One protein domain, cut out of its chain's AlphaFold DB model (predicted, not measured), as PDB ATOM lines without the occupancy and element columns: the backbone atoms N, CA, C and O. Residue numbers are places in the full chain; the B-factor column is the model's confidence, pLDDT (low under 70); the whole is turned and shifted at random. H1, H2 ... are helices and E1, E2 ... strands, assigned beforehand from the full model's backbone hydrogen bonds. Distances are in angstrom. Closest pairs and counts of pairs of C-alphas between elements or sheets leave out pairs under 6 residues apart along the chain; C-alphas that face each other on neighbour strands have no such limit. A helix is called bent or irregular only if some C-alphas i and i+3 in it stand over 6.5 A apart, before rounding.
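AT A GLANCE: This is residues 55 to 63 and 85 to 171 of the 258 residues of an uncharacterized protein of Thelohanellus kitauei (UniProt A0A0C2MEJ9). Three short helices, H1, H2 and H4, make a small core, and the two longest helices lie on different sides of it: H3 crosses H4, and H5 begins beside H2 and runs away from the core. A small ribbon of two strands, E1 and E2, lies at one end of the longest axis, and the loop of residues 109 to 123 swings out from H2 before the chain returns to H3. The printed part has 96 residues, with two named strands and five named helices in the order E1, E2, H1, H2, H3, H4, H5; the sheet, E1 - E2, is antiparallel. The class is mostly helix. The whole is compact, with a radius of gyration of the C-alphas of 13.2 A and spans of 41 by 28 by 19 A.

HOW THE PARTS SIT: E1, residues 58 to 60, and E2, residues 85 to 87, are antiparallel neighbours at 153 degrees; C-alphas 59 and 86 face each other at 5.8 A, but no backbone N and O across the pair are within hydrogen-bond range. H1, residues 93 to 98, and H2, residues 100 to 108, touch only at the corner, with Ile 96 and Cys 103 closest at 4.7 A between C-alphas. H3, residues 124 to 136, touches H4, residues 144 to 151, with residues 127 to 131 alone, about perpendicular at 87 degrees; the closest C-alphas, of Lys 127 and Ile 145, are 7.2 A apart. H4 touches H1 at a shallow tilt of 17 degrees, the same way, closest at the C-alphas of Leu 93 and Val 147, 6.4 A. H4 also touches H2 at a steep tilt of 63 degrees, opposite ways, closest at the C-alphas of Cys 107 and Cys 151, 5.2 A. H5, residues 158 to 169, touches H2 with residues 158 to 160 alone, closest at the C-alphas of His 104 and Cys 159, 5.7 A. H3 and H5 are apart. In H2, H3 and H4 every O i to N i+4 pair is within hydrogen-bond range; in H1 1 of 2 are, in H5 6 of 8.

IN THESE COORDINATES: E1 begins at C-alpha 58, (177.006, 146.465, 251.086), and measures 6.1 A; E2 measures 6.3 A. H1 is 9.5 A long, H2 10.1 A and H4 10.5 A. H2 is neither bent nor irregular, but only just: C-alphas 105 and 108 are 6.3 A apart. H3 runs 18.4 A from C-alpha 124 at (157.788, 131.965, 235.935). H5 measures 18.3 A and ends at C-alpha 169, (143.607, 152.936, 246.176); it is irregular, with C-alphas 159 and 162 7.3 A apart.

THE WHOLE: The two C-alphas farthest apart, of Arg 63 and Asn 119, are 41.6 A apart. Residues 64 to 84 are not printed, and C-alphas 63 and 85 are 11.3 A apart across this cut. The link from H2 to H3 is long. Mean pLDDT of the printed part is 80.3; residues 55 to 63, 85 to 87 and 166 to 171 are under 70.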
ATOM      1  N   PRO A  55     181.508 145.302 243.892       41.91
ATOM      2  CA  PRO A  55     181.479 144.556 245.132       41.91
ATOM      3  C   PRO A  55     180.040 144.138 245.460       41.91
ATOM      4  O   PRO A  55     179.105 144.819 245.021       41.91
ATOM      5  N   PRO A  56     179.879 143.081 246.275       46.22
ATOM      6  CA  PRO A  56     178.581 142.611 246.756       46.22
ATOM      7  C   PRO A  56     177.784 143.729 247.416       46.22
ATOM      8  O   PRO A  56     178.374 144.677 247.941       46.22
ATOM      9  N   GLY A  57     176.452 143.613 247.416       46.75
ATOM     10  CA  GLY A  57     175.566 144.573 248.072       46.75
ATOM     11  C   GLY A  57     176.013 144.846 249.512       46.75
ATOM     12  O   GLY A  57     175.928 143.985 250.385       46.75
ATOM     13  N   THR A  58     176.537 146.045 249.763       48.78
ATOM     14  CA  THR A  58     177.006 146.465 251.086       48.78
ATOM     15  C   THR A  58     175.964 147.340 251.751       48.78
ATOM     16  O   THR A  58     175.639 148.415 251.243       48.78
ATOM     17  N   ILE A  59     175.495 146.926 252.927       51.47
ATOM     18  CA  ILE A  59     174.687 147.791 253.786       51.47
ATOM     19  C   ILE A  59     175.640 148.574 254.688       51.47
ATOM     20  O   ILE A  59     176.336 148.005 255.530       51.47
ATOM     21  N   ILE A  60     175.675 149.893 254.504       49.34
ATOM     22  CA  ILE A  60     176.444 150.808 255.352       49.34
ATOM     23  C   ILE A  60     175.608 151.117 256.600       49.34
ATOM     24  O   ILE A  60     174.586 151.814 256.538       49.34
ATOM     25  N   LYS A  61     176.037 150.602 257.756       41.78
ATOM     26  CA  LYS A  61     175.469 150.976 259.059       41.78
ATOM     27  C   LYS A  61     176.092 152.303 259.535       41.78
ATOM     28  O   LYS A  61     177.261 152.571 259.278       41.78
ATOM     29  N   ASN A  62     175.302 153.139 260.220       40.50
ATOM     30  CA  ASN A  62     175.707 154.403 260.876       40.50
ATOM     31  C   ASN A  62     176.023 155.641 260.003       40.50
ATOM     32  O   ASN A  62     176.831 156.473 260.411       40.50
ATOM     33  N   ARG A  63     175.357 155.846 258.855       41.34
ATOM     34  CA  ARG A  63     175.387 157.153 258.163       41.34
ATOM     35  C   ARG A  63     174.041 157.882 258.318       41.34
ATOM     36  O   ARG A  63     173.050 157.312 257.872       41.34
ATOM     37  N   THR A  85     180.938 147.667 257.373       52.19
ATOM     38  CA  THR A  85     180.399 147.239 256.089       52.19
ATOM     39  C   THR A  85     180.054 145.768 256.214       52.19
ATOM     40  O   THR A  85     180.940 144.914 256.236       52.19
ATOM     41  N   GLU A  86     178.765 145.468 256.337       60.59
ATOM     42  CA  GLU A  86     178.292 144.091 256.401       60.59
ATOM     43  C   GLU A  86     178.139 143.554 254.976       60.59
ATOM     44  O   GLU A  86     177.385 144.099 254.168       60.59
ATOM     45  N   THR A  87     178.896 142.506 254.654       61.56
ATOM     46  CA  THR A  87     178.794 141.808 253.370       61.56
ATOM     47  C   THR A  87     177.773 140.692 253.521       61.56
ATOM     48  O   THR A  87     178.039 139.689 254.183       61.56
ATOM     49  N   ILE A  88     176.594 140.873 252.936       70.50
ATOM     50  CA  ILE A  88     175.541 139.861 252.972       70.50
ATOM     51  C   ILE A  88     175.670 139.037 251.695       70.50
ATOM     52  O   ILE A  88     175.738 139.593 250.608       70.50
ATOM     53  N   SER A  89     175.764 137.716 251.832       76.31
ATOM     54  CA  SER A  89     175.903 136.787 250.697       76.31
ATOM     55  C   SER A  89     174.694 135.869 250.527       76.31
ATOM     56  O   SER A  89     174.519 135.268 249.470       76.31
ATOM     57  N   GLN A  90     173.843 135.774 251.551       86.69
ATOM     58  CA  GLN A  90     172.658 134.931 251.554       86.69
ATOM     59  C   GLN A  90     171.443 135.712 252.050       86.69
ATOM     60  O   GLN A  90     171.555 136.539 252.958       86.69
ATOM     61  N   VAL A  91     170.285 135.443 251.447       87.31
ATOM     62  CA  VAL A  91     169.025 136.051 251.853       87.31
ATOM     63  C   VAL A  91     168.539 135.462 253.174       87.31
ATOM     64  O   VAL A  91     168.415 134.243 253.300       87.31
ATOM     65  N   ASP A  92     168.229 136.334 254.128       89.31
ATOM     66  CA  ASP A  92     167.607 136.001 255.406       89.31
ATOM     67  C   ASP A  92     166.172 136.542 255.437       89.31
ATOM     68  O   ASP A  92     165.938 137.751 255.449       89.31
ATOM     69  N   LEU A  93     165.201 135.627 255.438       90.75
ATOM     70  CA  LEU A  93     163.775 135.950 255.442       90.75
ATOM     71  C   LEU A  93     163.340 136.688 256.710       90.75
ATOM     72  O   LEU A  93     162.455 137.540 256.636       90.75
ATOM     73  N   GLU A  94     163.940 136.384 257.861       89.88
ATOM     74  CA  GLU A  94     163.580 137.045 259.118       89.88
ATOM     75  C   GLU A  94     164.037 138.503 259.090       89.88
ATOM     76  O   GLU A  94     163.299 139.407 259.498       89.88
ATOM     77  N   ARG A  95     165.210 138.746 258.495       89.31
ATOM     78  CA  ARG A  95     165.802 140.078 258.388       89.31
ATOM     79  C   ARG A  95     164.973 141.039 257.536       89.31
ATOM     80  O   ARG A  95     164.980 142.232 257.824       89.31
ATOM     81  N   ILE A  96     164.210 140.538 256.557       90.12
ATOM     82  CA  ILE A  96     163.260 141.347 255.764       90.12
ATOM     83  C   ILE A  96     162.252 142.062 256.676       90.12
ATOM     84  O   ILE A  96     161.882 143.204 256.413       90.12
ATOM     85  N   SER A  97     161.843 141.415 257.770       89.38
ATOM     86  CA  SER A  97     160.846 141.966 258.690       89.38
ATOM     87  C   SER A  97     161.421 142.919 259.738       89.38
ATOM     88  O   SER A  97     160.700 143.770 260.256       89.38
ATOM     89  N   SER A  98     162.712 142.794 260.054       89.62
ATOM     90  CA  SER A  98     163.346 143.519 261.160       89.62
ATOM     91  C   SER A  98     164.284 144.651 260.733       89.62
ATOM     92  O   SER A  98     164.577 145.528 261.542       89.62
ATOM     93  N   ASP A  99     164.806 144.616 259.506       88.25
ATOM     94  CA  ASP A  99     165.794 145.569 258.988       88.25
ATOM     95  C   ASP A  99     165.216 146.276 257.756       88.25
ATOM     96  O   ASP A  99     165.161 145.723 256.658       88.25
ATOM     97  N   ASP A 100     164.770 147.516 257.953       85.69
ATOM     98  CA  ASP A 100     164.118 148.326 256.920       85.69
ATOM     99  C   ASP A 100     165.010 148.541 255.685       85.69
ATOM    100  O   ASP A 100     164.554 148.450 254.545       85.69
ATOM    101  N   LYS A 101     166.323 148.699 255.893       84.19
ATOM    102  CA  LYS A 101     167.292 148.836 254.794       84.19
ATOM    103  C   LYS A 101     167.394 147.541 254.001       84.19
ATOM    104  O   LYS A 101     167.377 147.544 252.775       84.19
ATOM    105  N   TYR A 102     167.462 146.418 254.707       87.06
ATOM    106  CA  TYR A 102     167.491 145.106 254.076       87.06
ATOM    107  C   TYR A 102     166.218 144.828 253.262       87.06
ATOM    108  O   TYR A 102     166.294 144.336 252.135       87.06
ATOM    109  N   CYS A 103     165.060 145.213 253.803       89.88
ATOM    110  CA  CYS A 103     163.783 145.164 253.102       89.88
ATOM    111  C   CYS A 103     163.813 146.019 251.826       89.88
ATOM    112  O   CYS A 103     163.452 145.527 250.756       89.88
ATOM    113  N   HIS A 104     164.276 147.272 251.904       88.38
ATOM    114  CA  HIS A 104     164.321 148.167 250.747       88.38
ATOM    115  C   HIS A 104     165.185 147.611 249.607       88.38
ATOM    116  O   HIS A 104     164.729 147.595 248.465       88.38
ATOM    117  N   LEU A 105     166.376 147.094 249.917       85.94
ATOM    118  CA  LEU A 105     167.289 146.499 248.933       85.94
ATOM    119  C   LEU A 105     166.663 145.303 248.189       85.94
ATOM    120  O   LEU A 105     166.825 145.143 246.978       85.94
ATOM    121  N   LEU A 106     165.953 144.434 248.912       89.69
ATOM    122  CA  LEU A 106     165.385 143.211 248.342       89.69
ATOM    123  C   LEU A 106     164.036 143.433 247.656       89.69
ATOM    124  O   LEU A 106     163.802 142.892 246.575       89.69
ATOM    125  N   CYS A 107     163.147 144.189 248.297       91.25
ATOM    126  CA  CYS A 107     161.747 144.295 247.906       91.25
ATOM    127  C   CYS A 107     161.465 145.602 247.153       91.25
ATOM    128  O   CYS A 107     160.933 145.573 246.047       91.25
ATOM    129  N   SER A 108     161.843 146.750 247.717       86.62
ATOM    130  CA  SER A 108     161.498 148.060 247.145       86.62
ATOM    131  C   SER A 108     162.276 148.354 245.858       86.62
ATOM    132  O   SER A 108     161.670 148.701 244.844       86.62
ATOM    133  N   GLU A 109     163.595 148.127 245.849       84.75
ATOM    134  CA  GLU A 109     164.441 148.376 244.670       84.75
ATOM    135  C   GLU A 109     164.133 147.452 243.487       84.75
ATOM    136  O   GLU A 109     164.452 147.790 242.348       84.75
ATOM    137  N   PHE A 110     163.479 146.309 243.721       87.69
ATOM    138  CA  PHE A 110     163.064 145.426 242.633       87.69
ATOM    139  C   PHE A 110     162.048 146.101 241.698       87.69
ATOM    140  O   PHE A 110     162.030 145.812 240.505       87.69
ATOM    141  N   GLY A 111     161.191 146.989 242.213       82.56
ATOM    142  CA  GLY A 111     160.286 147.821 241.410       82.56
ATOM    143  C   GLY A 111     159.122 147.105 240.706       82.56
ATOM    144  O   GLY A 111     158.268 147.773 240.132       82.56
ATOM    145  N   TYR A 112     159.042 145.769 240.751       84.81
ATOM    146  CA  TYR A 112     157.935 144.999 240.158       84.81
ATOM    147  C   TYR A 112     156.874 144.547 241.173       84.81
ATOM    148  O   TYR A 112     155.861 143.970 240.779       84.81
ATOM    149  N   PHE A 113     157.078 144.792 242.469       86.62
ATOM    150  CA  PHE A 113     156.063 144.495 243.478       86.62
ATOM    151  C   PHE A 113     154.948 145.564 243.517       86.62
ATOM    152  O   PHE A 113     155.199 146.730 243.218       86.62
ATOM    153  N   PRO A 114     153.721 145.193 243.929       87.62
ATOM    154  CA  PRO A 114     153.280 143.823 244.161       87.62
ATOM    155  C   PRO A 114     153.104 143.037 242.866       87.62
ATOM    156  O   PRO A 114     152.599 143.562 241.865       87.62
ATOM    157  N   ILE A 115     153.465 141.762 242.953       88.38
ATOM    158  CA  ILE A 115     153.274 140.754 241.913       88.38
ATOM    159  C   ILE A 115     151.958 140.008 242.145       88.38
ATOM    160  O   ILE A 115     151.456 139.920 243.270       88.38
ATOM    161  N   ASN A 116     151.403 139.444 241.077       87.19
ATOM    162  CA  ASN A 116     150.200 138.629 241.174       87.19
ATOM    163  C   ASN A 116     150.577 137.205 241.612       87.19
ATOM    164  O   ASN A 116     151.303 136.509 240.903       87.19
ATOM    165  N   ILE A 117     150.091 136.787 242.781       87.69
ATOM    166  CA  ILE A 117     150.301 135.444 243.329       87.69
ATOM    167  C   ILE A 117     148.963 134.714 243.264       87.69
ATOM    168  O   ILE A 117     148.057 134.998 244.047       87.69
ATOM    169  N   ASN A 118     148.831 133.773 242.331       82.81
ATOM    170  CA  ASN A 118     147.604 133.001 242.161       82.81
ATOM    171  C   ASN A 118     147.758 131.643 242.848       82.81
ATOM    172  O   ASN A 118     148.666 130.896 242.504       82.81
ATOM    173  N   ASN A 119     146.889 131.313 243.808       81.31
ATOM    174  CA  ASN A 119     146.935 130.040 244.548       81.31
ATOM    175  C   ASN A 119     148.336 129.683 245.075       81.31
ATOM    176  O   ASN A 119     148.777 128.545 244.966       81.31
ATOM    177  N   GLU A 120     149.044 130.672 245.629       80.69
ATOM    178  CA  GLU A 120     150.418 130.533 246.133       80.69
ATOM    179  C   GLU A 120     151.505 130.276 245.073       80.69
ATOM    180  O   GLU A 120     152.678 130.118 245.435       80.69
ATOM    181  N   GLU A 121     151.164 130.289 243.788       88.06
ATOM    182  CA  GLU A 121     152.115 130.196 242.688       88.06
ATOM    183  C   GLU A 121     152.542 131.586 242.213       88.06
ATOM    184  O   GLU A 121     151.745 132.516 242.075       88.06
ATOM    185  N   VAL A 122     153.842 131.711 241.966       90.00
ATOM    186  CA  VAL A 122     154.465 132.888 241.362       90.00
ATOM    187  C   VAL A 122     154.708 132.568 239.895       90.00
ATOM    188  O   VAL A 122     155.259 131.511 239.588       90.00
ATOM    189  N   PHE A 123     154.330 133.475 238.993       87.50
ATOM    190  CA  PHE A 123     154.567 133.288 237.565       87.50
ATOM    191  C   PHE A 123     156.062 133.126 237.262       87.50
ATOM    192  O   PHE A 123     156.903 133.853 237.795       87.50
ATOM    193  N   ASP A 124     156.398 132.219 236.340       86.69
ATOM    194  CA  ASP A 124     157.788 131.965 235.935       86.69
ATOM    195  C   ASP A 124     158.498 133.237 235.447       86.69
ATOM    196  O   ASP A 124     159.687 133.429 235.709       86.69
ATOM    197  N   THR A 125     157.763 134.139 234.787       86.06
ATOM    198  CA  THR A 125     158.275 135.441 234.338       86.06
ATOM    199  C   THR A 125     158.741 136.304 235.510       86.06
ATOM    200  O   THR A 125     159.832 136.874 235.457       86.06
ATOM    201  N   ASP A 126     157.951 136.379 236.582       88.44
ATOM    202  CA  ASP A 126     158.291 137.175 237.763       88.44
ATOM    203  C   ASP A 126     159.447 136.537 238.527       88.44
ATOM    204  O   ASP A 126     160.370 137.233 238.953       88.44
ATOM    205  N   LYS A 127     159.456 135.203 238.624       89.69
ATOM    206  CA  LYS A 127     160.562 134.449 239.222       89.69
ATOM    207  C   LYS A 127     161.879 134.699 238.485       89.69
ATOM    208  O   LYS A 127     162.898 134.943 239.126       89.69
ATOM    209  N   ALA A 128     161.865 134.676 237.152       87.31
ATOM    210  CA  ALA A 128     163.050 134.942 236.341       87.31
ATOM    211  C   ALA A 128     163.555 136.383 236.520       87.31
ATOM    212  O   ALA A 128     164.754 136.591 236.704       87.31
ATOM    213  N   ARG A 129     162.652 137.374 236.525       87.62
ATOM    214  CA  ARG A 129     162.998 138.781 236.798       87.62
ATOM    215  C   ARG A 129     163.620 138.941 238.185       87.62
ATOM    216  O   ARG A 129     164.663 139.576 238.315       87.62
ATOM    217  N   PHE A 130     163.015 138.332 239.202       90.88
ATOM    218  CA  PHE A 130     163.511 138.400 240.573       90.88
ATOM    219  C   PHE A 130     164.876 137.729 240.725       90.88
ATOM    220  O   PHE A 130     165.754 138.251 241.404       90.88
ATOM    221  N   GLN A 131     165.105 136.611 240.039       87.81
ATOM    222  CA  GLN A 131     166.400 135.943 240.069       87.81
ATOM    223  C   GLN A 131     167.512 136.794 239.440       87.81
ATOM    224  O   GLN A 131     168.603 136.873 239.995       87.81
ATOM    225  N   VAL A 132     167.220 137.509 238.347       84.06
ATOM    226  CA  VAL A 132     168.156 138.490 237.771       84.06
ATOM    227  C   VAL A 132     168.456 139.627 238.755       84.06
ATOM    228  O   VAL A 132     169.602 140.062 238.841       84.06
ATOM    229  N   HIS A 133     167.456 140.092 239.512       85.44
ATOM    230  CA  HIS A 133     167.658 141.087 240.573       85.44
ATOM    231  C   HIS A 133     168.575 140.558 241.681       85.44
ATOM    232  O   HIS A 133     169.526 141.235 242.060       85.44
ATOM    233  N   MET A 134     168.359 139.325 242.146       85.88
ATOM    234  CA  MET A 134     169.203 138.678 243.164       85.88
ATOM    235  C   MET A 134     170.654 138.522 242.709       85.88
ATOM    236  O   MET A 134     171.574 138.841 243.465       85.88
ATOM    237  N   ASP A 135     170.862 138.125 241.453       82.06
ATOM    238  CA  ASP A 135     172.194 138.058 240.852       82.06
ATOM    239  C   ASP A 135     172.856 139.445 240.770       82.06
ATOM    240  O   ASP A 135     174.074 139.552 240.903       82.06
ATOM    241  N   PHE A 136     172.076 140.511 240.555       79.75
ATOM    242  CA  PHE A 136     172.583 141.884 240.487       79.75
ATOM    243  C   PHE A 136     173.041 142.412 241.848       79.75
ATOM    244  O   PHE A 136     174.098 143.036 241.931       79.75
ATOM    245  N   VAL A 137     172.277 142.145 242.909       82.00
ATOM    246  CA  VAL A 137     172.658 142.534 244.278       82.00
ATOM    247  C   VAL A 137     173.651 141.555 244.925       82.00
ATOM    248  O   VAL A 137     174.060 141.760 246.067       82.00
ATOM    249  N   GLU A 138     174.060 140.518 244.187       82.94
ATOM    250  CA  GLU A 138     174.977 139.452 244.608       82.94
ATOM    251  C   GLU A 138     174.496 138.685 245.855       82.94
ATOM    252  O   GLU A 138     175.293 138.252 246.690       82.94
ATOM    253  N   LEU A 139     173.178 138.491 245.976       83.44
ATOM    254  CA  LEU A 139     172.561 137.738 247.066       83.44
ATOM    255  C   LEU A 139     172.090 136.367 246.586       83.44
ATOM    256  O   LEU A 139     171.303 136.247 245.651       83.44
ATOM    257  N   ALA A 140     172.525 135.313 247.274       85.69
ATOM    258  CA  ALA A 140     172.021 133.969 247.038       85.69
ATOM    259  C   ALA A 140     170.777 133.691 247.892       85.69
ATOM    260  O   ALA A 140     170.722 134.036 249.070       85.69
ATOM    261  N   THR A 141     169.796 132.984 247.342       87.12
ATOM    262  CA  THR A 141     168.667 132.448 248.113       87.12
ATOM    263  C   THR A 141     168.435 130.990 247.754       87.12
ATOM    264  O   THR A 141     168.540 130.592 246.595       87.12
ATOM    265  N   THR A 142     168.129 130.179 248.763       83.19
ATOM    266  CA  THR A 142     167.729 128.780 248.574       83.19
ATOM    267  C   THR A 142     166.269 128.656 248.149       83.19
ATOM    268  O   THR A 142     165.897 127.645 247.562       83.19
ATOM    269  N   ASP A 143     165.454 129.677 248.431       90.94
ATOM    270  CA  ASP A 143     164.032 129.708 248.100       90.94
ATOM    271  C   ASP A 143     163.615 131.116 247.634       90.94
ATOM    272  O   ASP A 143     163.156 131.942 248.430       90.94
ATOM    273  N   PRO A 144     163.779 131.431 246.336       89.75
ATOM    274  CA  PRO A 144     163.388 132.730 245.798       89.75
ATOM    275  C   PRO A 144     161.878 132.972 245.899       89.75
ATOM    276  O   PRO A 144     161.457 134.117 246.034       89.75
ATOM    277  N   ILE A 145     161.058 131.918 245.891       91.56
ATOM    278  CA  ILE A 145     159.599 132.050 245.958       91.56
ATOM    279  C   ILE A 145     159.184 132.515 247.354       91.56
ATOM    280  O   ILE A 145     158.348 133.410 247.470       91.56
ATOM    281  N   ALA A 146     159.783 131.961 248.411       93.75
ATOM    282  CA  ALA A 146     159.527 132.419 249.775       93.75
ATOM    283  C   ALA A 146     159.903 133.894 249.969       93.75
ATOM    284  O   ALA A 146     159.145 134.635 250.594       93.75
ATOM    285  N   VAL A 147     161.027 134.337 249.394       93.56
ATOM    286  CA  VAL A 147     161.459 135.743 249.464       93.56
ATOM    287  C   VAL A 147     160.471 136.646 248.733       93.56
ATOM    288  O   VAL A 147     160.024 137.643 249.294       93.56
ATOM    289  N   MET A 148     160.057 136.267 247.522       94.06
ATOM    290  CA  MET A 148     159.064 137.031 246.766       94.06
ATOM    291  C   MET A 148     157.729 137.124 247.508       94.06
ATOM    292  O   MET A 148     157.138 138.197 247.565       94.06
ATOM    293  N   LYS A 149     157.278 136.031 248.137       93.75
ATOM    294  CA  LYS A 149     156.077 136.027 248.985       93.75
ATOM    295  C   LYS A 149     156.230 136.935 250.205       93.75
ATOM    296  O   LYS A 149     155.289 137.645 250.533       93.75
ATOM    297  N   ALA A 150     157.391 136.930 250.860       93.62
ATOM    298  CA  ALA A 150     157.661 137.803 252.000       93.62
ATOM    299  C   ALA A 150     157.666 139.287 251.596       93.62
ATOM    300  O   ALA A 150     157.066 140.100 252.288       93.62
ATOM    301  N   CYS A 151     158.266 139.622 250.450       93.19
ATOM    302  CA  CYS A 151     158.238 140.973 249.887       93.19
ATOM    303  C   CYS A 151     156.834 141.418 249.448       93.19
ATOM    304  O   CYS A 151     156.517 142.601 249.511       93.19
ATOM    305  N   ASN A 152     155.976 140.492 249.016       92.62
ATOM    306  CA  ASN A 152     154.612 140.797 248.579       92.62
ATOM    307  C   ASN A 152     153.598 140.907 249.738       92.62
ATOM    308  O   ASN A 152     152.416 141.128 249.490       92.62
ATOM    309  N   ASP A 153     154.035 140.717 250.986       90.31
ATOM    310  CA  ASP A 153     153.197 140.732 252.188       90.31
ATOM    311  C   ASP A 153     153.482 141.994 253.020       90.31
ATOM    312  O   ASP A 153     154.563 142.148 253.595       90.31
ATOM    313  N   ALA A 154     152.487 142.883 253.134       86.31
ATOM    314  CA  ALA A 154     152.580 144.154 253.867       86.31
ATOM    315  C   ALA A 154     152.916 143.999 255.363       86.31
ATOM    316  O   ALA A 154     153.333 144.962 256.017       86.31
ATOM    317  N   THR A 155     152.695 142.810 255.929       88.38
ATOM    318  CA  THR A 155     153.007 142.516 257.332       88.38
ATOM    319  C   THR A 155     154.445 142.050 257.523       88.38
ATOM    320  O   THR A 155     155.018 142.296 258.584       88.38
ATOM    321  N   LYS A 156     155.042 141.424 256.501       89.56
ATOM    322  CA  LYS A 156     156.409 140.884 256.544       89.56
ATOM    323  C   LYS A 156     157.445 141.833 255.965       89.56
ATOM    324  O   LYS A 156     158.552 141.880 256.485       89.56
ATOM    325  N   ALA A 157     157.099 142.587 254.929       89.75
ATOM    326  CA  ALA A 157     157.969 143.582 254.319       89.75
ATOM    327  C   ALA A 157     157.478 144.987 254.676       89.75
ATOM    328  O   ALA A 157     156.637 145.570 253.991       89.75
ATOM    329  N   LEU A 158     158.013 145.541 255.769       83.19
ATOM    330  CA  LEU A 158     157.612 146.863 256.263       83.19
ATOM    331  C   LEU A 158     157.823 147.962 255.212       83.19
ATOM    332  O   LEU A 158     156.934 148.793 255.025       83.19
ATOM    333  N   CYS A 159     158.925 147.889 254.463       87.62
ATOM    334  CA  CYS A 159     159.256 148.806 253.372       87.62
ATOM    335  C   CYS A 159     158.253 148.784 252.201       87.62
ATOM    336  O   CYS A 159     158.257 149.679 251.360       87.62
ATOM    337  N   MET A 160     157.390 147.767 252.120       87.69
ATOM    338  CA  MET A 160     156.399 147.617 251.050       87.69
ATOM    339  C   MET A 160     155.015 148.130 251.441       87.69
ATOM    340  O   MET A 160     154.147 148.250 250.580       87.69
ATOM    341  N   ARG A 161     154.790 148.472 252.717       85.06
ATOM    342  CA  ARG A 161     153.469 148.870 253.221       85.06
ATOM    343  C   ARG A 161     152.868 150.038 252.434       85.06
ATOM    344  O   ARG A 161     151.711 149.961 252.042       85.06
ATOM    345  N   GLU A 162     153.644 151.089 252.178       75.50
ATOM    346  CA  GLU A 162     153.160 152.284 251.469       75.50
ATOM    347  C   GLU A 162     152.856 152.004 249.989       75.50
ATOM    348  O   GLU A 162     151.823 152.436 249.476       75.50
ATOM    349  N   ILE A 163     153.706 151.210 249.329       76.56
ATOM    350  CA  ILE A 163     153.563 150.819 247.916       76.56
ATOM    351  C   ILE A 163     152.307 149.959 247.712       76.56
ATOM    352  O   ILE A 163     151.582 150.118 246.729       76.56
ATOM    353  N   LEU A 164     152.034 149.051 248.652       74.94
ATOM    354  CA  LEU A 164     150.867 148.171 248.605       74.94
ATOM    355  C   LEU A 164     149.562 148.949 248.830       74.94
ATOM    356  O   LEU A 164     148.603 148.738 248.092       74.94
ATOM    357  N   ILE A 165     149.549 149.897 249.776       75.81
ATOM    358  CA  ILE A 165     148.376 150.741 250.062       75.81
ATOM    359  C   ILE A 165     148.029 151.646 248.869       75.81
ATOM    360  O   ILE A 165     146.857 151.767 248.513       75.81
ATOM    361  N   GLN A 166     149.023 152.267 248.220       67.12
ATOM    362  CA  GLN A 166     148.767 153.132 247.058       67.12
ATOM    363  C   GLN A 166     148.120 152.366 245.898       67.12
ATOM    364  O   GLN A 166     147.137 152.833 245.324       67.12
ATOM    365  N   LYS A 167     148.600 151.156 245.595       63.88
ATOM    366  CA  LYS A 167     148.083 150.371 244.467       63.88
ATOM    367  C   LYS A 167     146.656 149.858 244.687       63.88
ATOM    368  O   LYS A 167     145.917 149.731 243.717       63.88
ATOM    369  N   GLU A 168     146.249 149.604 245.934       62.56
ATOM    370  CA  GLU A 168     144.850 149.288 246.262       62.56
ATOM    371  C   GLU A 168     143.924 150.496 246.044       62.56
ATOM    372  O   GLU A 168     142.803 150.337 245.553       62.56
ATOM    373  N   SER A 169     144.399 151.711 246.348       60.75
ATOM    374  CA  SER A 169     143.607 152.936 246.176       60.75
ATOM    375  C   SER A 169     143.402 153.346 244.712       60.75
ATOM    376  O   SER A 169     142.352 153.884 244.376       60.75
ATOM    377  N   GLU A 170     144.342 153.023 243.817       59.62
ATOM    378  CA  GLU A 170     144.235 153.329 242.380       59.62
ATOM    379  C   GLU A 170     143.284 152.387 241.615       59.62
ATOM    380  O   GLU A 170     142.899 152.675 240.482       59.62
ATOM    381  N   THR A 171     142.865 151.266 242.215       55.56
ATOM    382  CA  THR A 171     141.935 150.305 241.589       55.56
ATOM    383  C   THR A 171     140.449 150.649 241.724       55.56
ATOM    384  O   THR A 171     139.615 149.926 241.173       55.56
TER     385      THR A 171